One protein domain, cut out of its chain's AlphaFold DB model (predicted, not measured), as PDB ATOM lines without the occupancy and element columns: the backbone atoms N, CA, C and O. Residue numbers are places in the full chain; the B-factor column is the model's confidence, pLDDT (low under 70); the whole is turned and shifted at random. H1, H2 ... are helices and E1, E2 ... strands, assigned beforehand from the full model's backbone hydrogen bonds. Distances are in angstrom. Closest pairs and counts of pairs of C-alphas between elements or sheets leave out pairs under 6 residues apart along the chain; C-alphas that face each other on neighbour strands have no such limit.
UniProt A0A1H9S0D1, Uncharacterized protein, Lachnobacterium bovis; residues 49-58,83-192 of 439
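What this domain is: This is residues 49 to 58 and 83 to 192 of the 439 residues of an uncharacterized protein of Lachnobacterium bovis (UniProt A0A1H9S0D1). Read the model as a strongly twisted sheet of four strands with two long helices, H2 and H3, packed together on it: H3 lies over the E1 and E3 side, and H2 runs beside the edge strand E2. The long link of residues 116 to 133 loops round the far side of the sheet from H3, and the short helices H1 and H4 lie near H2. The printed part has 120 residues, with four named helices and four named strands in the order E1 H1 H2 E2 H3 E3 E4 H4; the sheet is mixed, in the order E1 E3 E4 E2, and the class is mixed, helices and strands. The whole is compact, with a radius of gyration of the C-alphas of 13.8 A and spans of 34 by 33 by 20 A.

How they stand to each other: Begin at E1, residues 49 to 56, an edge strand parallel to E3, residues 162 to 171; look for N 52 and O 168, 2.8 A apart. E3 forms a hairpin with E4, residues 176 to 182, where N 167 and O 179 are 2.8 A apart. E4 is antiparallel to the other edge strand, E2, residues 134 to 136, with N 134 and O 178 at 2.8 A. E1 bends by 77 degrees at residue 53, and E3 by 76 degrees at residue 165. H1, residues 83 to 86, is close but not clearly touching to H2, residues 97 to 115; their closest C-alphas, of Trp 83 and Met 111, are 7.9 A apart. H2 is on the sheet at the sheet's level, its height 1.8 A; its closest C-alphas to E2 are those of Leu 102 and Tyr 136, 5.8 A. With residues 99 to 103 alone H2 touches H3, residues 142 to 155, at a steep tilt of 47 degrees, the same way; the closest C-alphas are those of Glu 99 and Val 148, 6.5 A. H3 is on the sheet at a height of 10.2 A. E2, H3 and E3 make a split strand-helix-strand unit, two strands running the same way with E4 between them, and its crossover is right-handed. H4, residues 189 to 192, is close but not clearly touching to H2. Every O i to N i+4 pair is within hydrogen-bond range in H2, and 8 of 10 in H3; H1 and H4 are too short for such a pair.

Where its parts are: Find C-alpha 49 at (-30.611, -25.553, 7.110), where E1 begins. H2 starts at C-alpha 97, (-17.676, -41.751, 13.138), and runs 26.6 A; H3 measures 20.4 A, E3 22.6 A and E4 19.9 A. H4 ends at C-alpha 192, (-13.134, -11.108, 14.898).

The domain as a whole: The farthest C-alphas, of Glu 54 and Lys 85, are 39.4 A apart. Residues 59 to 82 are not printed, and C-alphas 58 and 83 are 30.3 A apart across the cut. The link from H2 to E2 is long. Residues 57 to 58 are under 70 in pLDDT; the mean of the printed part is 94.0.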
ATOM      1  N   GLY A  49     -31.404 -24.898   8.148       96.44
ATOM      2  CA  GLY A  49     -30.611 -25.553   7.110       96.44
ATOM      3  C   GLY A  49     -31.098 -25.220   5.703       96.44
ATOM      4  O   GLY A  49     -32.291 -25.320   5.410       96.44
ATOM      5  N   HIS A  50     -30.173 -24.883   4.806       96.94
ATOM      6  CA  HIS A  50     -30.483 -24.520   3.423       96.94
ATOM      7  C   HIS A  50     -29.766 -25.432   2.418       96.94
ATOM      8  O   HIS A  50     -28.533 -25.452   2.339       96.94
ATOM      9  N   GLU A  51     -30.538 -26.169   1.616       96.50
ATOM     10  CA  GLU A  51     -30.002 -26.996   0.530       96.50
ATOM     11  C   GLU A  51     -29.748 -26.163  -0.731       96.50
ATOM     12  O   GLU A  51     -30.638 -25.487  -1.256       96.50
ATOM     13  N   VAL A  52     -28.543 -26.275  -1.284       95.38
ATOM     14  CA  VAL A  52     -28.209 -25.735  -2.599       95.38
ATOM     15  C   VAL A  52     -28.457 -26.802  -3.663       95.38
ATOM     16  O   VAL A  52     -27.701 -27.767  -3.783       95.38
ATOM     17  N   LYS A  53     -29.525 -26.606  -4.446       90.88
ATOM     18  CA  LYS A  53     -29.969 -27.551  -5.486       90.88
ATOM     19  C   LYS A  53     -29.029 -27.620  -6.690       90.88
ATOM     20  O   LYS A  53     -28.891 -28.671  -7.311       90.88
ATOM     21  N   GLU A  54     -28.399 -26.503  -7.038       86.62
ATOM     22  CA  GLU A  54     -27.461 -26.428  -8.156       86.62
ATOM     23  C   GLU A  54     -26.047 -26.801  -7.710       86.62
ATOM     24  O   GLU A  54     -25.620 -26.471  -6.601       86.62
ATOM     25  N   LYS A  55     -25.291 -27.466  -8.589       82.25
ATOM     26  CA  LYS A  55     -23.881 -27.745  -8.318       82.25
ATOM     27  C   LYS A  55     -23.107 -26.438  -8.219       82.25
ATOM     28  O   LYS A  55     -23.099 -25.643  -9.156       82.25
ATOM     29  N   VAL A  56     -22.413 -26.244  -7.105       75.94
ATOM     30  CA  VAL A  56     -21.638 -25.023  -6.872       75.94
ATOM     31  C   VAL A  56     -20.190 -25.251  -7.284       75.94
ATOM     32  O   VAL A  56     -19.578 -26.244  -6.891       75.94
ATOM     33  N   ALA A  57     -19.633 -24.321  -8.064       64.31
ATOM     34  CA  ALA A  57     -18.215 -24.333  -8.403       64.31
ATOM     35  C   ALA A  57     -17.359 -24.223  -7.134       64.31
ATOM     36  O   ALA A  57     -17.643 -23.410  -6.248       64.31
ATOM     37  N   GLU A  58     -16.267 -24.981  -7.081       60.56
ATOM     38  CA  GLU A  58     -15.322 -25.022  -5.959       60.56
ATOM     39  C   GLU A  58     -14.482 -23.734  -5.805       60.56
ATOM     40  O   GLU A  58     -13.393 -23.779  -5.247       60.56
ATOM     41  N   TRP A  83      -8.845 -21.798  23.995       95.06
ATOM     42  CA  TRP A  83     -10.277 -21.716  23.698       95.06
ATOM     43  C   TRP A  83     -11.005 -23.051  23.903       95.06
ATOM     44  O   TRP A  83     -12.210 -23.053  24.130       95.06
ATOM     45  N   LYS A  84     -10.293 -24.187  23.887       94.62
ATOM     46  CA  LYS A  84     -10.889 -25.520  24.072       94.62
ATOM     47  C   LYS A  84     -11.509 -25.707  25.459       94.62
ATOM     48  O   LYS A  84     -12.445 -26.486  25.583       94.62
ATOM     49  N   LYS A  85     -11.038 -24.988  26.487       96.31
ATOM     50  CA  LYS A  85     -11.591 -25.081  27.854       96.31
ATOM     51  C   LYS A  85     -13.070 -24.681  27.955       96.31
ATOM     52  O   LYS A  85     -13.708 -24.980  28.950       96.31
ATOM     53  N   TYR A  86     -13.582 -23.980  26.949       97.38
ATOM     54  CA  TYR A  86     -14.965 -23.521  26.871       97.38
ATOM     55  C   TYR A  86     -15.917 -24.522  26.218       97.38
ATOM     56  O   TYR A  86     -17.128 -24.319  26.260       97.38
ATOM     57  N   SER A  87     -15.373 -25.576  25.604       96.12
ATOM     58  CA  SER A  87     -16.159 -26.589  24.915       96.12
ATOM     59  C   SER A  87     -16.601 -27.714  25.841       96.12
ATOM     60  O   SER A  87     -15.844 -28.139  26.714       96.12
ATOM     61  N   ALA A  88     -17.760 -28.289  25.533       96.19
ATOM     62  CA  ALA A  88     -18.179 -29.596  26.029       96.19
ATOM     63  C   ALA A  88     -17.889 -30.706  24.999       96.19
ATOM     64  O   ALA A  88     -17.516 -30.436  23.851       96.19
ATOM     65  N   ARG A  89     -18.018 -31.969  25.425       96.62
ATOM     66  CA  ARG A  89     -17.925 -33.159  24.551       96.62
ATOM     67  C   ARG A  89     -18.956 -34.247  24.882       96.62
ATOM     68  O   ARG A  89     -18.836 -35.373  24.400       96.62
ATOM     69  N   TYR A  90     -19.951 -33.930  25.703       98.06
ATOM     70  CA  TYR A  90     -20.985 -34.861  26.144       98.06
ATOM     71  C   TYR A  90     -21.845 -35.388  24.979       98.06
ATOM     72  O   TYR A  90     -22.044 -36.596  24.841       98.06
ATOM     73  N   TYR A  91     -22.321 -34.497  24.109       98.38
ATOM     74  CA  TYR A  91     -23.087 -34.838  22.913       98.38
ATOM     75  C   TYR A  91     -22.188 -35.334  21.791       98.38
ATOM     76  O   TYR A  91     -22.512 -36.336  21.156       98.38
ATOM     77  N   TYR A  92     -21.027 -34.699  21.590       98.31
ATOM     78  CA  TYR A  92     -20.039 -35.144  20.607       98.31
ATOM     79  C   TYR A  92     -19.735 -36.638  20.734       98.31
ATOM     80  O   TYR A  92     -19.648 -37.349  19.734       98.31
ATOM     81  N   ASN A  93     -19.603 -37.144  21.962       98.00
ATOM     82  CA  ASN A  93     -19.288 -38.550  22.205       98.00
ATOM     83  C   ASN A  93     -20.363 -39.519  21.677       98.00
ATOM     84  O   ASN A  93     -20.019 -40.661  21.365       98.00
ATOM     85  N   GLN A  94     -21.603 -39.058  21.501       98.00
ATOM     86  CA  GLN A  94     -22.752 -39.835  21.017       98.00
ATOM     87  C   GLN A  94     -22.879 -39.852  19.480       98.00
ATOM     88  O   GLN A  94     -23.632 -40.662  18.945       98.00
ATOM     89  N   LEU A  95     -22.133 -38.998  18.768       97.50
ATOM     90  CA  LEU A  95     -22.130 -38.939  17.303       97.50
ATOM     91  C   LEU A  95     -21.450 -40.168  16.666       97.50
ATOM     92  O   LEU A  95     -20.530 -40.769  17.247       97.50
ATOM     93  N   THR A  96     -21.861 -40.508  15.441       97.12
ATOM     94  CA  THR A  96     -21.225 -41.547  14.612       97.12
ATOM     95  C   THR A  96     -19.821 -41.125  14.161       97.12
ATOM     96  O   THR A  96     -19.422 -39.968  14.297       97.12
ATOM     97  N   SER A  97     -19.030 -42.059  13.627       97.31
ATOM     98  CA  SER A  97     -17.676 -41.751  13.138       97.31
ATOM     99  C   SER A  97     -17.688 -40.722  12.003       97.31
ATOM    100  O   SER A  97     -16.879 -39.795  12.004       97.31
ATOM    101  N   GLU A  98     -18.616 -40.855  11.054       97.19
ATOM    102  CA  GLU A  98     -18.773 -39.929   9.933       97.19
ATOM    103  C   GLU A  98     -19.258 -38.535  10.375       97.19
ATOM    104  O   GLU A  98     -18.784 -37.524   9.857       97.19
ATOM    105  N   GLU A  99     -20.136 -38.452  11.377       97.81
ATOM    106  CA  GLU A  99     -20.560 -37.175  11.971       97.81
ATOM    107  C   GLU A  99     -19.437 -36.504  12.763       97.81
ATOM    108  O   GLU A  99     -19.243 -35.292  12.658       97.81
ATOM    109  N   LYS A 100     -18.661 -37.286  13.527       98.00
ATOM    110  CA  LYS A 100     -17.482 -36.793  14.252       98.00
ATOM    111  C   LYS A 100     -16.446 -36.217  13.299       98.00
ATOM    112  O   LYS A 100     -15.826 -35.212  13.640       98.00
ATOM    113  N   ASP A 101     -16.259 -36.808  12.119       96.44
ATOM    114  CA  ASP A 101     -15.378 -36.256  11.084       96.44
ATOM    115  C   ASP A 101     -15.840 -34.857  10.642       96.44
ATOM    116  O   ASP A 101     -15.058 -33.905  10.717       96.44
ATOM    117  N   LEU A 102     -17.120 -34.695  10.279       97.69
ATOM    118  CA  LEU A 102     -17.682 -33.384   9.930       97.69
ATOM    119  C   LEU A 102     -17.548 -32.384  11.092       97.69
ATOM    120  O   LEU A 102     -17.020 -31.286  10.899       97.69
ATOM    121  N   TYR A 103     -17.949 -32.772  12.304       98.31
ATOM    122  CA  TYR A 103     -17.819 -31.941  13.504       98.31
ATOM    123  C   TYR A 103     -16.372 -31.485  13.721       98.31
ATOM    124  O   TYR A 103     -16.115 -30.308  13.973       98.31
ATOM    125  N   ASN A 104     -15.401 -32.395  13.612       96.94
ATOM    126  CA  ASN A 104     -13.987 -32.091  13.829       96.94
ATOM    127  C   ASN A 104     -13.451 -31.115  12.775       96.94
ATOM    128  O   ASN A 104     -12.707 -30.194  13.116       96.94
ATOM    129  N   LYS A 105     -13.841 -31.277  11.506       95.44
ATOM    130  CA  LYS A 105     -13.474 -30.346  10.427       95.44
ATOM    131  C   LYS A 105     -14.042 -28.948  10.678       95.44
ATOM    132  O   LYS A 105     -13.305 -27.968  10.561       95.44
ATOM    133  N   LEU A 106     -15.304 -28.858  11.103       97.19
ATOM    134  CA  LEU A 106     -15.934 -27.598  11.513       97.19
ATOM    135  C   LEU A 106     -15.216 -26.966  12.706       97.19
ATOM    136  O   LEU A 106     -14.873 -25.787  12.668       97.19
ATOM    137  N   TYR A 107     -14.923 -27.759  13.737       96.88
ATOM    138  CA  TYR A 107     -14.229 -27.298  14.936       96.88
ATOM    139  C   TYR A 107     -12.859 -26.717  14.588       96.88
ATOM    140  O   TYR A 107     -12.529 -25.609  15.005       96.88
ATOM    141  N   ASN A 108     -12.077 -27.433  13.777       93.38
ATOM    142  CA  ASN A 108     -10.755 -26.989  13.345       93.38
ATOM    143  C   ASN A 108     -10.830 -25.688  12.540       93.38
ATOM    144  O   ASN A 108     -10.050 -24.771  12.802       93.38
ATOM    145  N   ARG A 109     -11.799 -25.569  11.622       93.81
ATOM    146  CA  ARG A 109     -12.016 -24.334  10.863       93.81
ATOM    147  C   ARG A 109     -12.382 -23.167  11.777       93.81
ATOM    148  O   ARG A 109     -11.803 -22.091  11.668       93.81
ATOM    149  N   CYS A 110     -13.299 -23.368  12.715       96.62
ATOM    150  CA  CYS A 110     -13.698 -22.322  13.650       96.62
ATOM    151  C   CYS A 110     -12.560 -21.918  14.602       96.62
ATOM    152  O   CYS A 110     -12.393 -20.733  14.879       96.62
ATOM    153  N   MET A 111     -11.727 -22.862  15.050       94.25
ATOM    154  CA  MET A 111     -10.529 -22.569  15.849       94.25
ATOM    155  C   MET A 111      -9.496 -21.746  15.075       94.25
ATOM    156  O   MET A 111      -8.899 -20.823  15.637       94.25
ATOM    157  N   GLU A 112      -9.302 -22.056  13.792       91.38
ATOM    158  CA  GLU A 112      -8.445 -21.286  12.893       91.38
ATOM    159  C   GLU A 112      -8.961 -19.847  12.756       91.38
ATOM    160  O   GLU A 112      -8.219 -18.892  12.994       91.38
ATOM    161  N   LEU A 113     -10.256 -19.685  12.474       93.19
ATOM    162  CA  LEU A 113     -10.903 -18.378  12.372       93.19
ATOM    163  C   LEU A 113     -10.819 -17.582  13.681       93.19
ATOM    164  O   LEU A 113     -10.608 -16.369  13.641       93.19
ATOM    165  N   LEU A 114     -10.961 -18.243  14.829       92.06
ATOM    166  CA  LEU A 114     -10.898 -17.631  16.158       92.06
ATOM    167  C   LEU A 114      -9.475 -17.223  16.577       92.06
ATOM    168  O   LEU A 114      -9.319 -16.447  17.519       92.06
ATOM    169  N   SER A 115      -8.442 -17.724  15.890       87.75
ATOM    170  CA  SER A 115      -7.034 -17.533  16.275       87.75
ATOM    171  C   SER A 115      -6.173 -16.855  15.203       87.75
ATOM    172  O   SER A 115      -4.994 -16.607  15.448       87.75
ATOM    173  N   ASN A 116      -6.730 -16.547  14.029       87.94
ATOM    174  CA  ASN A 116      -6.003 -15.942  12.918       87.94
ATOM    175  C   ASN A 116      -6.711 -14.686  12.375       87.94
ATOM    176  O   ASN A 116      -7.812 -14.756  11.823       87.94
ATOM    177  N   SER A 117      -6.053 -13.529  12.510       91.12
ATOM    178  CA  SER A 117      -6.567 -12.232  12.049       91.12
ATOM    179  C   SER A 117      -6.488 -12.029  10.540       91.12
ATOM    180  O   SER A 117      -7.157 -11.136  10.020       91.12
ATOM    181  N   ASP A 118      -5.676 -12.826   9.847       89.69
ATOM    182  CA  ASP A 118      -5.425 -12.673   8.413       89.69
ATOM    183  C   ASP A 118      -6.493 -13.375   7.564       89.69
ATOM    184  O   ASP A 118      -6.656 -13.059   6.387       89.69
ATOM    185  N   ILE A 119      -7.268 -14.281   8.171       88.56
ATOM    186  CA  ILE A 119      -8.305 -15.048   7.481       88.56
ATOM    187  C   ILE A 119      -9.637 -14.305   7.556       88.56
ATOM    188  O   ILE A 119     -10.273 -14.210   8.611       88.56
ATOM    189  N   ASN A 120     -10.088 -13.812   6.406       92.94
ATOM    190  CA  ASN A 120     -11.430 -13.262   6.230       92.94
ATOM    191  C   ASN A 120     -12.383 -14.337   5.687       92.94
ATOM    192  O   ASN A 120     -11.994 -15.151   4.854       92.94
ATOM    193  N   CYS A 121     -13.645 -14.315   6.113       92.62
ATOM    194  CA  CYS A 121     -14.693 -15.197   5.584       92.62
ATOM    195  C   CYS A 121     -15.385 -14.553   4.373       92.62
ATOM    196  O   CYS A 121     -16.531 -14.124   4.460       92.62
ATOM    197  N   ASN A 122     -14.655 -14.422   3.262       89.88
ATOM    198  CA  ASN A 122     -15.160 -13.782   2.037       89.88
ATOM    199  C   ASN A 122     -16.007 -14.720   1.162       89.88
ATOM    200  O   ASN A 122     -16.603 -14.274   0.180       89.88
ATOM    201  N   ASP A 123     -16.019 -16.013   1.480       87.38
ATOM    202  CA  ASP A 123     -16.818 -16.990   0.757       87.38
ATOM    203  C   ASP A 123     -18.303 -16.766   1.030       87.38
ATOM    204  O   ASP A 123     -18.720 -16.468   2.152       87.38
ATOM    205  N   THR A 124     -19.113 -16.963  -0.009       91.56
ATOM    206  CA  THR A 124     -20.566 -16.911   0.098       91.56
ATOM    207  C   THR A 124     -21.219 -18.160  -0.480       91.56
ATOM    208  O   THR A 124     -20.672 -18.849  -1.354       91.56
ATOM    209  N   VAL A 125     -22.417 -18.455   0.016       91.25
ATOM    210  CA  VAL A 125     -23.353 -19.410  -0.575       91.25
ATOM    211  C   VAL A 125     -24.671 -18.677  -0.772       91.25
ATOM    212  O   VAL A 125     -25.228 -18.153   0.183       91.25
ATOM    213  N   GLN A 126     -25.118 -18.560  -2.027       91.06
ATOM    214  CA  GLN A 126     -26.295 -17.760  -2.404       91.06
ATOM    215  C   GLN A 126     -26.273 -16.317  -1.846       91.06
ATOM    216  O   GLN A 126     -27.292 -15.775  -1.441       91.06
ATOM    217  N   GLY A 127     -25.091 -15.689  -1.812       90.50
ATOM    218  CA  GLY A 127     -24.910 -14.329  -1.283       90.50
ATOM    219  C   GLY A 127     -24.760 -14.243   0.240       90.50
ATOM    220  O   GLY A 127     -24.340 -13.202   0.740       90.50
ATOM    221  N   THR A 128     -25.005 -15.331   0.971       94.56
ATOM    222  CA  THR A 128     -24.831 -15.396   2.427       94.56
ATOM    223  C   THR A 128     -23.369 -15.673   2.788       94.56
ATOM    224  O   THR A 128     -22.811 -16.648   2.278       94.56
ATOM    225  N   PRO A 129     -22.727 -14.861   3.650       95.75
ATOM    226  CA  PRO A 129     -21.358 -15.095   4.110       95.75
ATOM    227  C   PRO A 129     -21.226 -16.385   4.918       95.75
ATOM    228  O   PRO A 129     -22.019 -16.652   5.822       95.75
ATOM    229  N   VAL A 130     -20.181 -17.162   4.645       96.56
ATOM    230  CA  VAL A 130     -19.952 -18.445   5.315       96.56
ATOM    231  C   VAL A 130     -18.495 -18.655   5.719       96.56
ATOM    232  O   VAL A 130     -17.588 -17.996   5.215       96.56
ATOM    233  N   ILE A 131     -18.250 -19.626   6.602       94.38
ATOM    234  CA  ILE A 131     -16.894 -19.979   7.062       94.38
ATOM    235  C   ILE A 131     -16.046 -20.730   6.019       94.38
ATOM    236  O   ILE A 131     -14.873 -21.012   6.275       94.38
ATOM    237  N   GLY A 132     -16.623 -21.049   4.862       90.31
ATOM    238  CA  GLY A 132     -16.033 -21.886   3.819       90.31
ATOM    239  C   GLY A 132     -16.739 -23.239   3.711       90.31
ATOM    240  O   GLY A 132     -17.353 -23.718   4.665       90.31
ATOM    241  N   LYS A 133     -16.656 -23.859   2.531       90.81
ATOM    242  CA  LYS A 133     -17.313 -25.140   2.234       90.81
ATOM    243  C   LYS A 133     -16.473 -26.302   2.773       90.81
ATOM    244  O   LYS A 133     -15.351 -26.513   2.322       90.81
ATOM    245  N   ILE A 134     -17.021 -27.068   3.713       92.00
ATOM    246  CA  ILE A 134     -16.381 -28.251   4.296       92.00
ATOM    247  C   ILE A 134     -16.921 -29.506   3.623       92.00
ATOM    248  O   ILE A 134     -18.127 -29.749   3.630       92.00
ATOM    249  N   ILE A 135     -16.023 -30.312   3.061       92.75
ATOM    250  CA  ILE A 135     -16.378 -31.576   2.422       92.75
ATOM    251  C   ILE A 135     -16.602 -32.664   3.475       92.75
ATOM    252  O   ILE A 135     -15.778 -32.858   4.381       92.75
ATOM    253  N   TYR A 136     -17.713 -33.388   3.343       91.81
ATOM    254  CA  TYR A 136     -18.117 -34.426   4.287       91.81
ATOM    255  C   TYR A 136     -18.530 -35.724   3.597       91.81
ATOM    256  O   TYR A 136     -18.856 -35.768   2.409       91.81
ATOM    257  N   ASN A 137     -18.502 -36.814   4.364       92.75
ATOM    258  CA  ASN A 137     -18.847 -38.133   3.859       92.75
ATOM    259  C   ASN A 137     -20.342 -38.210   3.513       92.75
ATOM    260  O   ASN A 137     -21.186 -38.013   4.381       92.75
ATOM    261  N   LYS A 138     -20.672 -38.602   2.277       91.94
ATOM    262  CA  LYS A 138     -22.057 -38.747   1.782       91.94
ATOM    263  C   LYS A 138     -22.972 -39.674   2.602       91.94
ATOM    264  O   LYS A 138     -24.165 -39.712   2.327       91.94
ATOM    265  N   LYS A 139     -22.425 -40.457   3.539       95.00
ATOM    266  CA  LYS A 139     -23.202 -41.245   4.506       95.00
ATOM    267  C   LYS A 139     -23.920 -40.388   5.553       95.00
ATOM    268  O   LYS A 139     -24.914 -40.858   6.088       95.00
ATOM    269  N   VAL A 140     -23.433 -39.179   5.841       95.50
ATOM    270  CA  VAL A 140     -24.144 -38.220   6.698       95.50
ATOM    271  C   VAL A 140     -25.327 -37.691   5.890       95.50
ATOM    272  O   VAL A 140     -25.143 -37.044   4.857       95.50
ATOM    273  N   THR A 141     -26.543 -38.035   6.299       93.50
ATOM    274  CA  THR A 141     -27.760 -37.636   5.587       93.50
ATOM    275  C   THR A 141     -28.148 -36.199   5.944       93.50
ATOM    276  O   THR A 141     -27.681 -35.675   6.954       93.50
ATOM    277  N   PRO A 142     -29.033 -35.538   5.176       88.25
ATOM    278  CA  PRO A 142     -29.521 -34.209   5.541       88.25
ATOM    279  C   PRO A 142     -30.121 -34.118   6.954       88.25
ATOM    280  O   PRO A 142     -29.904 -33.120   7.630       88.25
ATOM    281  N   ALA A 143     -30.808 -35.164   7.428       87.81
ATOM    282  CA  ALA A 143     -31.341 -35.199   8.793       87.81
ATOM    283  C   ALA A 143     -30.226 -35.255   9.855       87.81
ATOM    284  O   ALA A 143     -30.357 -34.654  10.919       87.81
ATOM    285  N   ASP A 144     -29.109 -35.922   9.553       94.69
ATOM    286  CA  ASP A 144     -27.950 -35.963  10.448       94.69
ATOM    287  C   ASP A 144     -27.247 -34.597  10.521       94.69
ATOM    288  O   ASP A 144     -26.677 -34.266  11.554       94.69
ATOM    289  N   LEU A 145     -27.300 -33.773   9.465       96.25
ATOM    290  CA  LEU A 145     -26.677 -32.441   9.458       96.25
ATOM    291  C   LEU A 145     -27.295 -31.500  10.498       96.25
ATOM    292  O   LEU A 145     -26.556 -30.783  11.176       96.25
ATOM    293  N   ASP A 146     -28.624 -31.534  10.653       93.31
ATOM    294  CA  ASP A 146     -29.315 -30.799  11.717       93.31
ATOM    295  C   ASP A 146     -28.827 -31.261  13.091       93.31
ATOM    296  O   ASP A 146     -28.507 -30.430  13.941       93.31
ATOM    297  N   GLU A 147     -28.722 -32.574  13.315       95.31
ATOM    298  CA  GLU A 147     -28.230 -33.119  14.584       95.31
ATOM    299  C   GLU A 147     -26.778 -32.695  14.855       95.31
ATOM    300  O   GLU A 147     -26.488 -32.163  15.930       95.31
ATOM    301  N   VAL A 148     -25.874 -32.835  13.873       97.62
ATOM    302  CA  VAL A 148     -24.472 -32.404  14.006       97.62
ATOM    303  C   VAL A 148     -24.388 -30.921  14.338       97.62
ATOM    304  O   VAL A 148     -23.591 -30.546  15.198       97.62
ATOM    305  N   PHE A 149     -25.188 -30.070  13.691       97.31
ATOM    306  CA  PHE A 149     -25.125 -28.639  13.955       97.31
ATOM    307  C   PHE A 149     -25.731 -28.258  15.310       97.31
ATOM    308  O   PHE A 149     -25.111 -27.470  16.019       97.31
ATOM    309  N   ASN A 150     -26.847 -28.870  15.730       95.44
ATOM    310  CA  ASN A 150     -27.384 -28.700  17.089       95.44
ATOM    311  C   ASN A 150     -26.326 -29.057  18.148       95.44
ATOM    312  O   ASN A 150     -26.105 -28.301  19.092       95.44
ATOM    313  N   VAL A 151     -25.626 -30.181  17.967       97.62
ATOM    314  CA  VAL A 151     -24.546 -30.617  18.865       97.62
ATOM    315  C   VAL A 151     -23.354 -29.660  18.821       97.62
ATOM    316  O   VAL A 151     -22.812 -29.286  19.861       97.62
ATOM    317  N   PHE A 152     -22.942 -29.235  17.628       97.94
ATOM    318  CA  PHE A 152     -21.825 -28.309  17.460       97.94
ATOM    319  C   PHE A 152     -22.085 -26.963  18.133       97.94
ATOM    320  O   PHE A 152     -21.188 -26.410  18.767       97.94
ATOM    321  N   GLU A 153     -23.298 -26.448  18.007       96.00
ATOM    322  CA  GLU A 153     -23.684 -25.154  18.543       96.00
ATOM    323  C   GLU A 153     -23.786 -25.188  20.077       96.00
ATOM    324  O   GLU A 153     -23.122 -24.391  20.748       96.00
ATOM    325  N   ALA A 154     -24.459 -26.207  20.626       95.88
ATOM    326  CA  ALA A 154     -24.652 -26.373  22.067       95.88
ATOM    327  C   ALA A 154     -23.346 -26.616  22.851       95.88
ATOM    328  O   ALA A 154     -23.262 -26.298  24.039       95.88
ATOM    329  N   GLU A 155     -22.322 -27.202  22.218       96.81
ATOM    330  CA  GLU A 155     -21.057 -27.551  22.878       96.81
ATOM    331  C   GLU A 155     -19.899 -26.596  22.595       96.81
ATOM    332  O   GLU A 155     -18.838 -26.748  23.209       96.81
ATOM    333  N   ASN A 156     -20.041 -25.654  21.656       97.75
ATOM    334  CA  ASN A 156     -18.949 -24.749  21.281       97.75
ATOM    335  C   ASN A 156     -19.351 -23.262  21.320       97.75
ATOM    336  O   ASN A 156     -19.161 -22.539  20.332       97.75
ATOM    337  N   PRO A 157     -19.833 -22.762  22.474       97.19
ATOM    338  CA  PRO A 157     -20.296 -21.380  22.626       97.19
ATOM    339  C   PRO A 157     -19.205 -20.322  22.375       97.19
ATOM    340  O   PRO A 157     -19.513 -19.163  22.097       97.19
ATOM    341  N   GLN A 158     -17.921 -20.696  22.420       97.44
ATOM    342  CA  GLN A 158     -16.808 -19.799  22.104       97.44
ATOM    343  C   GLN A 158     -16.760 -19.371  20.631       97.44
ATOM    344  O   GLN A 158     -16.102 -18.381  20.307       97.44
ATOM    345  N   PHE A 159     -17.432 -20.087  19.724       98.12
ATOM    346  CA  PHE A 159     -17.535 -19.703  18.314       98.12
ATOM    347  C   PHE A 159     -18.640 -18.662  18.108       98.12
ATOM    348  O   PHE A 159     -19.545 -18.821  17.295       98.12
ATOM    349  N   PHE A 160     -18.511 -17.548  18.832       98.12
ATOM    350  CA  PHE A 160     -19.473 -16.446  18.933       98.12
ATOM    351  C   PHE A 160     -19.870 -15.798  17.598       98.12
ATOM    352  O   PHE A 160     -20.782 -14.972  17.558       98.12
ATOM    353  N   PHE A 161     -19.128 -16.094  16.532       98.38
ATOM    354  CA  PHE A 161     -19.264 -15.476  15.224       98.38
ATOM    355  C   PHE A 161     -20.232 -16.201  14.284       98.38
ATOM    356  O   PHE A 161     -20.539 -15.669  13.218       98.38
ATOM    357  N   LEU A 162     -20.707 -17.384  14.663       98.06
ATOM    358  CA  LEU A 162     -21.632 -18.194  13.874       98.06
ATOM    359  C   LEU A 162     -23.084 -17.769  14.121       98.06
ATOM    360  O   LEU A 162     -23.446 -17.481  15.260       98.06
ATOM    361  N   SER A 163     -23.904 -17.750  13.069       96.06
ATOM    362  CA  SER A 163     -25.359 -17.598  13.200       96.06
ATOM    363  C   SER A 163     -26.051 -18.965  13.294       96.06
ATOM    364  O   SER A 163     -25.406 -20.005  13.189       96.06
ATOM    365  N   THR A 164     -27.377 -18.976  13.451       95.56
ATOM    366  CA  THR A 164     -28.195 -20.201  13.506       95.56
ATOM    367  C   THR A 164     -28.470 -20.821  12.129       95.56
ATOM    368  O   THR A 164     -29.313 -21.704  12.013       95.56
ATOM    369  N   GLN A 165     -27.779 -20.378  11.074       97.44
ATOM    370  CA  GLN A 165     -27.988 -20.846   9.702       97.44
ATOM    371  C   GLN A 165     -26.810 -21.661   9.179       97.44
ATOM    372  O   GLN A 165     -25.643 -21.308   9.380       97.44
ATOM    373  N   TYR A 166     -27.104 -22.685   8.387       97.88
ATOM    374  CA  TYR A 166     -26.095 -23.440   7.653       97.88
ATOM    375  C   TYR A 166     -26.552 -23.780   6.233       97.88
ATOM    376  O   TYR A 166     -27.736 -23.785   5.907       97.88
ATOM    377  N   TRP A 167     -25.577 -24.083   5.385       97.62
ATOM    378  CA  TRP A 167     -25.769 -24.396   3.977       97.62
ATOM    379  C   TRP A 167     -25.146 -25.739   3.650       97.62
ATOM    380  O   TRP A 167     -24.035 -26.035   4.093       97.62
ATOM    381  N   TYR A 168     -25.820 -26.533   2.830       97.06
ATOM    382  CA  TYR A 168     -25.284 -27.795   2.340       97.06
ATOM    383  C   TYR A 168     -25.667 -28.032   0.884       97.06
ATOM    384  O   TYR A 168     -26.595 -27.421   0.359       97.06
ATOM    385  N   GLY A 169     -24.942 -28.908   0.203       95.44
ATOM    386  CA  GLY A 169     -25.234 -29.227  -1.187       95.44
ATOM    387  C   GLY A 169     -24.174 -30.116  -1.809       95.44
ATOM    388  O   GLY A 169     -23.485 -30.871  -1.120       95.44
ATOM    389  N   THR A 170     -24.055 -30.029  -3.131       92.81
ATOM    390  CA  THR A 170     -23.089 -30.813  -3.909       92.81
ATOM    391  C   THR A 170     -22.208 -29.880  -4.741       92.81
ATOM    392  O   THR A 170     -22.697 -28.909  -5.319       92.81
ATOM    393  N   THR A 171     -20.905 -30.148  -4.795       88.88
ATOM    394  CA  THR A 171     -19.960 -29.398  -5.634       88.88
ATOM    395  C   THR A 171     -20.053 -29.824  -7.106       88.88
ATOM    396  O   THR A 171     -20.721 -30.806  -7.453       88.88
ATOM    397  N   SER A 172     -19.365 -29.096  -7.992       86.25
ATOM    398  CA  SER A 172     -19.146 -29.488  -9.397       86.25
ATOM    399  C   SER A 172     -18.659 -30.932  -9.541       86.25
ATOM    400  O   SER A 172     -19.172 -31.676 -10.384       86.25
ATOM    401  N   ASP A 173     -17.753 -31.336  -8.654       87.00
ATOM    402  CA  ASP A 173     -17.032 -32.612  -8.670       87.00
ATOM    403  C   ASP A 173     -17.793 -33.752  -7.976       87.00
ATOM    404  O   ASP A 173     -17.264 -34.842  -7.792       87.00
ATOM    405  N   ASN A 174     -19.075 -33.533  -7.660       89.00
ATOM    406  CA  ASN A 174     -19.971 -34.469  -6.967       89.00
ATOM    407  C   ASN A 174     -19.642 -34.728  -5.487       89.00
ATOM    408  O   ASN A 174     -20.193 -35.663  -4.902       89.00
ATOM    409  N   GLU A 175     -18.824 -33.887  -4.856       90.81
ATOM    410  CA  GLU A 175     -18.559 -33.963  -3.417       90.81
ATOM    411  C   GLU A 175     -19.686 -33.287  -2.625       90.81
ATOM    412  O   GLU A 175     -20.253 -32.275  -3.050       90.81
ATOM    413  N   LYS A 176     -20.021 -33.829  -1.451       94.25
ATOM    414  CA  LYS A 176     -20.986 -33.202  -0.540       94.25
ATOM    415  C   LYS A 176     -20.292 -32.140   0.302       94.25
ATOM    416  O   LYS A 176     -19.236 -32.406   0.871       94.25
ATOM    417  N   PHE A 177     -20.893 -30.955   0.407       94.19
ATOM    418  CA  PHE A 177     -20.364 -29.871   1.235       94.19
ATOM    419  C   PHE A 177     -21.367 -29.406   2.287       94.19
ATOM    420  O   PHE A 177     -22.575 -29.420   2.050       94.19
ATOM    421  N   PHE A 178     -20.842 -28.945   3.416       96.44
ATOM    422  CA  PHE A 178     -21.562 -28.307   4.511       96.44
ATOM    423  C   PHE A 178     -20.818 -27.033   4.924       96.44
ATOM    424  O   PHE A 178     -19.589 -26.982   4.876       96.44
ATOM    425  N   SER A 179     -21.538 -25.983   5.300       95.88
ATOM    426  CA  SER A 179     -20.951 -24.677   5.580       95.88
ATOM    427  C   SER A 179     -21.789 -23.892   6.582       95.88
ATOM    428  O   SER A 179     -22.976 -23.677   6.363       95.88
ATOM    429  N   LEU A 180     -21.161 -23.396   7.647       97.88
ATOM    430  CA  LEU A 180     -21.835 -22.555   8.640       97.88
ATOM    431  C   LEU A 180     -21.864 -21.092   8.199       97.88
ATOM    432  O   LEU A 180     -20.891 -20.589   7.626       97.88
ATOM    433  N   THR A 181     -22.968 -20.413   8.496       98.06
ATOM    434  CA  THR A 181     -23.123 -18.979   8.248       98.06
ATOM    435  C   THR A 181     -22.394 -18.180   9.323       98.06
ATOM    436  O   THR A 181     -22.470 -18.486  10.514       98.06
ATOM    437  N   ILE A 182     -21.674 -17.143   8.899       97.94
ATOM    438  CA  ILE A 182     -20.990 -16.206   9.795       97.94
ATOM    439  C   ILE A 182     -21.767 -14.890   9.841       97.94
ATOM    440  O   ILE A 182     -22.212 -14.397   8.803       97.94
ATOM    441  N   TYR A 183     -21.918 -14.286  11.024       97.81
ATOM    442  CA  TYR A 183     -22.518 -12.953  11.095       97.81
ATOM    443  C   TYR A 183     -21.676 -11.955  10.283       97.81
ATOM    444  O   TYR A 183     -20.447 -11.943  10.436       97.81
ATOM    445  N   PRO A 184     -22.296 -11.063   9.483       96.19
ATOM    446  CA  PRO A 184     -21.566 -10.143   8.610       96.19
ATOM    447  C   PRO A 184     -20.486  -9.323   9.326       96.19
ATOM    448  O   PRO A 184     -19.376  -9.161   8.818       96.19
ATOM    449  N   ARG A 185     -20.757  -8.883  10.563       95.94
ATOM    450  CA  ARG A 185     -19.789  -8.140  11.386       95.94
ATOM    451  C   ARG A 185     -18.501  -8.914  11.703       95.94
ATOM    452  O   ARG A 185     -17.489  -8.290  12.006       95.94
ATOM    453  N   TYR A 186     -18.485 -10.244  11.608       97.75
ATOM    454  CA  TYR A 186     -17.317 -11.081  11.923       97.75
ATOM    455  C   TYR A 186     -16.610 -11.673  10.701       97.75
ATOM    456  O   TYR A 186     -15.674 -12.461  10.868       97.75
ATOM    457  N   ILE A 187     -16.987 -11.254   9.486       96.81
ATOM    458  CA  ILE A 187     -16.287 -11.629   8.247       96.81
ATOM    459  C   ILE A 187     -14.799 -11.269   8.338       96.81
ATOM    460  O   ILE A 187     -13.940 -12.099   8.031       96.81
ATOM    461  N   SER A 188     -14.490 -10.054   8.801       96.81
ATOM    462  CA  SER A 188     -13.111  -9.588   8.953       96.81
ATOM    463  C   SER A 188     -12.387 -10.341  10.069       96.81
ATOM    464  O   SER A 188     -12.779 -10.254  11.235       96.81
ATOM    465  N   GLY A 189     -11.279 -11.010   9.733       95.12
ATOM    466  CA  GLY A 189     -10.419 -11.685  10.704       95.12
ATOM    467  C   GLY A 189      -9.881 -10.731  11.766       95.12
ATOM    468  O   GLY A 189      -9.951 -11.030  12.955       95.12
ATOM    469  N   LYS A 190      -9.448  -9.530  11.371       95.25
ATOM    470  CA  LYS A 190      -8.987  -8.492  12.308       95.25
ATOM    471  C   LYS A 190     -10.071  -8.095  13.313       95.25
ATOM    472  O   LYS A 190      -9.791  -8.050  14.511       95.25
ATOM    473  N   ASN A 191     -11.300  -7.847  12.850       97.50
ATOM    474  CA  ASN A 191     -12.403  -7.511  13.753       97.50
ATOM    475  C   ASN A 191     -12.739  -8.682  14.686       97.50
ATOM    476  O   ASN A 191     -12.853  -8.507  15.897       97.50
ATOM    477  N   ARG A 192     -12.827  -9.896  14.135       97.00
ATOM    478  CA  ARG A 192     -13.134 -11.108  14.898       97.00
ATOM    479  C   ARG A 192     -12.103 -11.371  16.001       97.00
ATOM    480  O   ARG A 192     -12.501 -11.613  17.134       97.00
TER     481      ARG A 192